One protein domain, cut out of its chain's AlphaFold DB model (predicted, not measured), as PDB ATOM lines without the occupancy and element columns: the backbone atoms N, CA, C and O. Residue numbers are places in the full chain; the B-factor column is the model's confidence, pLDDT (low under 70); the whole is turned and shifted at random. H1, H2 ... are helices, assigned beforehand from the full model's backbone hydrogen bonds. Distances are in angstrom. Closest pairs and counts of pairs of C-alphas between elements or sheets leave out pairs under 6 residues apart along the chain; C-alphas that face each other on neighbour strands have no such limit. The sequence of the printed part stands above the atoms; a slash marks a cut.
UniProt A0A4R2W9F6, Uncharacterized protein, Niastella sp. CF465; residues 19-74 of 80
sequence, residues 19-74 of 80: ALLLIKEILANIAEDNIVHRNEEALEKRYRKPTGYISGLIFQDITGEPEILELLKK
ATOM      1  N   ALA A  19     137.059 137.992 248.239       95.06
ATOM      2  CA  ALA A  19     137.380 137.567 246.884       95.06
ATOM      3  C   ALA A  19     136.194 136.865 246.210       95.06
ATOM      4  O   ALA A  19     135.830 137.229 245.097       95.06
ATOM      5  N   LEU A  20     135.530 135.936 246.906       96.12
ATOM      6  CA  LEU A  20     134.319 135.281 246.397       96.12
ATOM      7  C   LEU A  20     133.188 136.274 246.115       96.12
ATOM      8  O   LEU A  20     132.497 136.132 245.110       96.12
ATOM      9  N   LEU A  21     133.005 137.287 246.967       95.12
ATOM     10  CA  LEU A  21     131.999 138.330 246.738       95.12
ATOM     11  C   LEU A  21     132.299 139.144 245.476       95.12
ATOM     12  O   LEU A  21     131.393 139.378 244.683       95.12
ATOM     13  N   LEU A  22     133.559 139.524 245.265       94.81
ATOM     14  CA  LEU A  22     133.974 140.273 244.078       94.81
ATOM     15  C   LEU A  22     133.834 139.435 242.801       94.81
ATOM     16  O   LEU A  22     133.327 139.936 241.803       94.81
ATOM     17  N   ILE A  23     134.214 138.153 242.843       95.06
ATOM     18  CA  ILE A  23     134.029 137.225 241.715       95.06
ATOM     19  C   ILE A  23     132.541 137.075 241.389       95.06
ATOM     20  O   ILE A  23     132.143 137.169 240.231       95.06
ATOM     21  N   LYS A  24     131.701 136.904 242.413       94.81
ATOM     22  CA  LYS A  24     130.250 136.839 242.249       94.81
ATOM     23  C   LYS A  24     129.678 138.111 241.622       94.81
ATOM     24  O   LYS A  24     128.816 138.023 240.753       94.81
ATOM     25  N   GLU A  25     130.144 139.285 242.047       93.62
ATOM     26  CA  GLU A  25     129.734 140.558 241.447       93.62
ATOM     27  C   GLU A  25     130.143 140.661 239.976       93.62
ATOM     28  O   GLU A  25     129.331 141.114 239.174       93.62
ATOM     29  N   ILE A  26     131.347 140.209 239.606       93.00
ATOM     30  CA  ILE A  26     131.794 140.174 238.204       93.00
ATOM     31  C   ILE A  26     130.847 139.300 237.374       93.00
ATOM     32  O   ILE A  26     130.330 139.745 236.354       93.00
ATOM     33  N   LEU A  27     130.561 138.081 237.839       91.94
ATOM     34  CA  LEU A  27     129.694 137.135 237.129       91.94
ATOM     35  C   LEU A  27     128.237 137.615 237.031       91.94
ATOM     36  O   LEU A  27     127.559 137.341 236.043       91.94
ATOM     37  N   ALA A  28     127.742 138.334 238.041       91.94
ATOM     38  CA  ALA A  28     126.389 138.888 238.038       91.94
ATOM     39  C   ALA A  28     126.243 140.133 237.145       91.94
ATOM     40  O   ALA A  28     125.134 140.429 236.704       91.94
ATOM     41  N   ASN A  29     127.341 140.846 236.881       91.56
ATOM     42  CA  ASN A  29     127.344 142.132 236.186       91.56
ATOM     43  C   ASN A  29     128.255 142.127 234.950       91.56
ATOM     44  O   ASN A  29     128.813 143.160 234.610       91.56
ATOM     45  N   ILE A  30     128.391 140.997 234.247       85.94
ATOM     46  CA  ILE A  30     129.278 140.857 233.070       85.94
ATOM     47  C   ILE A  30     129.047 141.889 231.949       85.94
ATOM     48  O   ILE A  30     129.894 142.031 231.076       85.94
ATOM     49  N   ALA A  31     127.897 142.570 231.939       85.81
ATOM     50  CA  ALA A  31     127.557 143.621 230.978       85.81
ATOM     51  C   ALA A  31     127.878 145.047 231.478       85.81
ATOM     52  O   ALA A  31     127.751 145.999 230.712       85.81
ATOM     53  N   GLU A  32     128.259 145.201 232.747       88.38
ATOM     54  CA  GLU A  32     128.579 146.478 233.390       88.38
ATOM     55  C   GLU A  32     130.104 146.632 233.478       88.38
ATOM     56  O   GLU A  32     130.734 146.294 234.487       88.38
ATOM     57  N   ASP A  33     130.704 147.139 232.397       85.75
ATOM     58  CA  ASP A  33     132.162 147.249 232.223       85.75
ATOM     59  C   ASP A  33     132.869 147.908 233.418       85.75
ATOM     60  O   ASP A  33     133.972 147.518 233.791       85.75
ATOM     61  N   ASN A  34     132.244 148.900 234.049       87.81
ATOM     62  CA  ASN A  34     132.805 149.609 235.198       87.81
ATOM     63  C   ASN A  34     132.903 148.736 236.462       87.81
ATOM     64  O   ASN A  34     133.931 148.762 237.139       87.81
ATOM     65  N   ILE A  35     131.854 147.971 236.784       88.25
ATOM     66  CA  ILE A  35     131.813 147.071 237.946       88.25
ATOM     67  C   ILE A  35     132.797 145.924 237.737       88.25
ATOM     68  O   ILE A  35     133.576 145.599 238.637       88.25
ATOM     69  N   VAL A  36     132.787 145.351 236.530       90.75
ATOM     70  CA  VAL A  36     133.692 144.272 236.131       90.75
ATOM     71  C   VAL A  36     135.133 144.742 236.250       90.75
ATOM     72  O   VAL A  36     135.891 144.176 237.033       90.75
ATOM     73  N   HIS A  37     135.486 145.839 235.578       91.38
ATOM     74  CA  HIS A  37     136.858 146.335 235.548       91.38
ATOM     75  C   HIS A  37     137.406 146.640 236.948       91.38
ATOM     76  O   HIS A  37     138.517 146.232 237.283       91.38
ATOM     77  N   ARG A  38     136.613 147.305 237.799       92.94
ATOM     78  CA  ARG A  38     137.005 147.637 239.176       92.94
ATOM     79  C   ARG A  38     137.318 146.384 240.000       92.94
ATOM     80  O   ARG A  38     138.304 146.350 240.740       92.94
ATOM     81  N   ASN A  39     136.450 145.380 239.920       94.19
ATOM     82  CA  ASN A  39     136.571 144.164 240.717       94.19
ATOM     83  C   ASN A  39     137.686 143.253 240.185       94.19
ATOM     84  O   ASN A  39     138.439 142.687 240.981       94.19
ATOM     85  N   GLU A  40     137.829 143.156 238.861       94.50
ATOM     86  CA  GLU A  40     138.925 142.436 238.212       94.50
ATOM     87  C   GLU A  40     140.274 143.023 238.617       94.50
ATOM     88  O   GLU A  40     141.126 142.300 239.132       94.50
ATOM     89  N   GLU A  41     140.441 144.341 238.489       94.62
ATOM     90  CA  GLU A  41     141.693 145.020 238.814       94.62
ATOM     91  C   GLU A  41     142.105 144.781 240.277       94.62
ATOM     92  O   GLU A  41     143.277 144.527 240.575       94.62
ATOM     93  N   ALA A  42     141.148 144.827 241.207       94.81
ATOM     94  CA  ALA A  42     141.402 144.595 242.624       94.81
ATOM     95  C   ALA A  42     141.871 143.159 242.908       94.81
ATOM     96  O   ALA A  42     142.856 142.951 243.625       94.81
ATOM     97  N   LEU A  43     141.193 142.166 242.328       95.06
ATOM     98  CA  LEU A  43     141.545 140.755 242.473       95.06
ATOM     99  C   LEU A  43     142.890 140.446 241.801       95.06
ATOM    100  O   LEU A  43     143.749 139.795 242.394       95.06
ATOM    101  N   GLU A  44     143.122 140.953 240.595       95.31
ATOM    102  CA  GLU A  44     144.369 140.735 239.864       95.31
ATOM    103  C   GLU A  44     145.563 141.339 240.605       95.31
ATOM    104  O   GLU A  44     146.586 140.670 240.764       95.31
ATOM    105  N   LYS A  45     145.417 142.537 241.187       93.44
ATOM    106  CA  LYS A  45     146.433 143.116 242.082       93.44
ATOM    107  C   LYS A  45     146.658 142.252 243.321       93.44
ATOM    108  O   LYS A  45     147.802 141.904 243.629       93.44
ATOM    109  N   ARG A  46     145.581 141.860 244.011       93.62
ATOM    110  CA  ARG A  46     145.642 141.051 245.240       93.62
ATOM    111  C   ARG A  46     146.367 139.727 245.041       93.62
ATOM    112  O   ARG A  46     147.145 139.312 245.908       93.62
ATOM    113  N   TYR A  47     146.089 139.069 243.922       93.56
ATOM    114  CA  TYR A  47     146.604 137.747 243.587       93.56
ATOM    115  C   TYR A  47     147.775 137.794 242.593       93.56
ATOM    116  O   TYR A  47     148.188 136.755 242.081       93.56
ATOM    117  N   ARG A  48     148.347 138.982 242.341       92.81
ATOM    118  CA  ARG A  48     149.502 139.202 241.451       92.81
ATOM    119  C   ARG A  48     149.325 138.567 240.066       92.81
ATOM    120  O   ARG A  48     150.250 137.956 239.529       92.81
ATOM    121  N   LYS A  49     148.129 138.689 239.500       93.62
ATOM    122  CA  LYS A  49     147.803 138.216 238.155       93.62
ATOM    123  C   LYS A  49     147.976 139.336 237.129       93.62
ATOM    124  O   LYS A  49     147.878 140.510 237.487       93.62
ATOM    125  N   PRO A  50     148.291 138.991 235.867       94.12
ATOM    126  CA  PRO A  50     148.312 139.980 234.800       94.12
ATOM    127  C   PRO A  50     146.909 140.548 234.576       94.12
ATOM    128  O   PRO A  50     145.918 139.867 234.828       94.12
ATOM    129  N   THR A  51     146.845 141.776 234.067       92.94
ATOM    130  CA  THR A  51     145.580 142.416 233.708       92.94
ATOM    131  C   THR A  51     144.806 141.591 232.681       92.94
ATOM    132  O   THR A  51     145.385 141.169 231.677       92.94
ATOM    133  N   GLY A  52     143.510 141.381 232.920       90.56
ATOM    134  CA  GLY A  52     142.625 140.596 232.053       90.56
ATOM    135  C   GLY A  52     142.749 139.080 232.237       90.56
ATOM    136  O   GLY A  52     142.209 138.312 231.438       90.56
ATOM    137  N   TYR A  53     143.455 138.625 233.276       94.31
ATOM    138  CA  TYR A  53     143.493 137.218 233.662       94.31
ATOM    139  C   TYR A  53     142.091 136.711 233.993       94.31
ATOM    140  O   TYR A  53     141.699 135.660 233.493       94.31
ATOM    141  N   ILE A  54     141.328 137.459 234.796       92.94
ATOM    142  CA  ILE A  54     139.990 137.034 235.232       92.94
ATOM    143  C   ILE A  54     139.018 137.006 234.058       92.94
ATOM    144  O   ILE A  54     138.342 135.994 233.871       92.94
ATOM    145  N   SER A  55     139.012 138.046 233.218       91.69
ATOM    146  CA  SER A  55     138.204 138.058 231.995       91.69
ATOM    147  C   SER A  55     138.556 136.858 231.115       91.69
ATOM    148  O   SER A  55     137.669 136.187 230.596       91.69
ATOM    149  N   GLY A  56     139.848 136.529 231.002       92.25
ATOM    150  CA  GLY A  56     140.322 135.340 230.297       92.25
ATOM    151  C   GLY A  56     139.734 134.031 230.832       92.25
ATOM    152  O   GLY A  56     139.348 133.186 230.027       92.25
ATOM    153  N   LEU A  57     139.616 133.867 232.155       91.69
ATOM    154  CA  LEU A  57     138.974 132.688 232.753       91.69
ATOM    155  C   LEU A  57     137.480 132.631 232.415       91.69
ATOM    156  O   LEU A  57     136.980 131.581 232.020       91.69
ATOM    157  N   ILE A  58     136.784 133.765 232.512       89.06
ATOM    158  CA  ILE A  58     135.346 133.854 232.226       89.06
ATOM    159  C   ILE A  58     135.067 133.546 230.748       89.06
ATOM    160  O   ILE A  58     134.166 132.767 230.443       89.06
ATOM    161  N   PHE A  59     135.873 134.080 229.822       87.19
ATOM    162  CA  PHE A  59     135.775 133.771 228.387       87.19
ATOM    163  C   PHE A  59     136.083 132.304 228.052       87.19
ATOM    164  O   PHE A  59     135.696 131.833 226.985       87.19
ATOM    165  N   GLN A  60     136.777 131.582 228.934       87.44
ATOM    166  CA  GLN A  60     137.029 130.143 228.819       87.44
ATOM    167  C   GLN A  60     135.917 129.287 229.456       87.44
ATOM    168  O   GLN A  60     136.137 128.106 229.715       87.44
ATOM    169  N   ASP A  61     134.737 129.869 229.706       82.25
ATOM    170  CA  ASP A  61     133.574 129.247 230.358       82.25
ATOM    171  C   ASP A  61     133.814 128.804 231.817       82.25
ATOM    172  O   ASP A  61     133.033 128.034 232.387       82.25
ATOM    173  N   ILE A  62     134.849 129.335 232.477       81.56
ATOM    174  CA  ILE A  62     135.053 129.134 233.915       81.56
ATOM    175  C   ILE A  62     134.146 130.110 234.664       81.56
ATOM    176  O   ILE A  62     134.430 131.302 234.765       81.56
ATOM    177  N   THR A  63     133.034 129.600 235.191       78.44
ATOM    178  CA  THR A  63     131.976 130.414 235.824       78.44
ATOM    179  C   THR A  63     131.765 130.101 237.308       78.44
ATOM    180  O   THR A  63     130.929 130.720 237.962       78.44
ATOM    181  N   GLY A  64     132.524 129.160 237.875       89.31
ATOM    182  CA  GLY A  64     132.448 128.826 239.295       89.31
ATOM    183  C   GLY A  64     133.239 129.808 240.156       89.31
ATOM    184  O   GLY A  64     134.463 129.851 240.065       89.31
ATOM    185  N   GLU A  65     132.573 130.537 241.056       92.12
ATOM    186  CA  GLU A  65     133.250 131.458 241.989       92.12
ATOM    187  C   GLU A  65     134.382 130.765 242.784       92.12
ATOM    188  O   GLU A  65     135.478 131.329 242.869       92.12
ATOM    189  N   PRO A  66     134.188 129.534 243.316       92.88
ATOM    190  CA  PRO A  66     135.258 128.813 244.005       92.88
ATOM    191  C   PRO A  66     136.414 128.422 243.077       92.88
ATOM    192  O   PRO A  66     137.570 128.534 243.473       92.88
ATOM    193  N   GLU A  67     136.117 128.012 241.843       92.50
ATOM    194  CA  GLU A  67     137.116 127.580 240.859       92.50
ATOM    195  C   GLU A  67     137.990 128.754 240.396       92.50
ATOM    196  O   GLU A  67     139.219 128.656 240.358       92.50
ATOM    197  N   ILE A  68     137.374 129.911 240.139       93.81
ATOM    198  CA  ILE A  68     138.086 131.156 239.829       93.81
ATOM    199  C   ILE A  68     138.999 131.543 240.999       93.81
ATOM    200  O   ILE A  68     140.164 131.883 240.783       93.81
ATOM    201  N   LEU A  69     138.521 131.450 242.246       94.75
ATOM    202  CA  LEU A  69     139.346 131.744 243.421       94.75
ATOM    203  C   LEU A  69     140.539 130.782 243.551       94.75
ATOM    204  O   LEU A  69     141.651 131.215 243.864       94.75
ATOM    205  N   GLU A  70     140.342 129.488 243.310       93.06
ATOM    206  CA  GLU A  70     141.433 128.510 243.306       93.06
ATOM    207  C   GLU A  70     142.488 128.846 242.240       93.06
ATOM    208  O   GLU A  70     143.688 128.849 242.530       93.06
ATOM    209  N   LEU A  71     142.057 129.227 241.034       92.12
ATOM    210  CA  LEU A  71     142.940 129.651 239.942       92.12
ATOM    211  C   LEU A  71     143.665 130.970 240.236       92.12
ATOM    212  O   LEU A  71     144.816 131.146 239.829       92.12
ATOM    213  N   LEU A  72     143.031 131.890 240.965       92.25
ATOM    214  CA  LEU A  72     143.660 133.119 241.449       92.25
ATOM    215  C   LEU A  72     144.744 132.830 242.492       92.25
ATOM    216  O   LEU A  72     145.786 133.484 242.499       92.25
ATOM    217  N   LYS A  73     144.555 131.825 243.348       92.00
ATOM    218  CA  LYS A  73     145.544 131.424 244.361       92.00
ATOM    219  C   LYS A  73     146.684 130.579 243.804       92.00
ATOM    220  O   LYS A  73     147.763 130.552 244.396       92.00
ATOM    221  N   LYS A  74     146.457 129.884 242.693       89.25
ATOM    222  CA  LYS A  74     147.469 129.037 242.062       89.25
ATOM    223  C   LYS A  74     148.704 129.860 241.699       89.25
ATOM    224  O   LYS A  74     148.579 130.909 241.076       89.25
TER     225      LYS A  74
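AT A GLANCE: This is residues 19 to 74 of the 80 residues of an uncharacterized protein of Niastella sp. CF465 (UniProt A0A4R2W9F6). This is a small, rounded cluster of four helices: H1 and H2 form a hairpin, side by side, H4 packs across H1, and H3 packs across residues 40 to 44 of H2. The 56 printed residues hold the named helices H1, H2, H3 and H4 in that order and no named strand; the class is all helix. The whole is compact, with a radius of gyration of the C-alphas of 9.7 A and spans of 27 by 20 by 19 A.

HOW THE PARTS SIT: H1, residues 19 to 28, touches H2, residues 33 to 46, as a helical hairpin at a shallow tilt of 23 degrees, opposite ways; their closest C-alphas, of Ile 26 and Val 36, are 5.0 A apart. With residues 40 to 44 alone, H2 touches H3, residues 53 to 59, at a steep tilt of 48 degrees, opposite ways; the closest C-alphas, of Glu 40 and Ile 54, are 6.3 A apart. H1 and H3 are near each other. H4, residues 65 to 73, touches H1 at a steep tilt of 52 degrees, opposite ways; the closest C-alphas, of Ile 23 and Glu 65, are 5.8 A apart. H4 is close to H3 but not clearly touching; the closest C-alphas, of Leu 57 and Ile 68, are 7.3 A apart. In H1, H2, H3 and H4 every O i to N i+4 pair is within hydrogen-bond range.

IN THESE COORDINATES: H1 begins at C-alpha 19, (137.380, 137.567, 246.884), and is 14.2 A long from first to last C-alpha. H2, the longest helix, measures 19.7 A and ends at C-alpha 46, (145.642, 141.051, 245.240). H3 measures 10.0 A. H4 measures 12.5 A and ends at C-alpha 73, (145.544, 131.424, 244.361).

THE WHOLE: The two C-alphas farthest apart, of Glu 32 and Lys 74, are 27.1 A apart. The printed part has no cut and no long link. Its mean pLDDT is 91.5, and no printed residue is under 70.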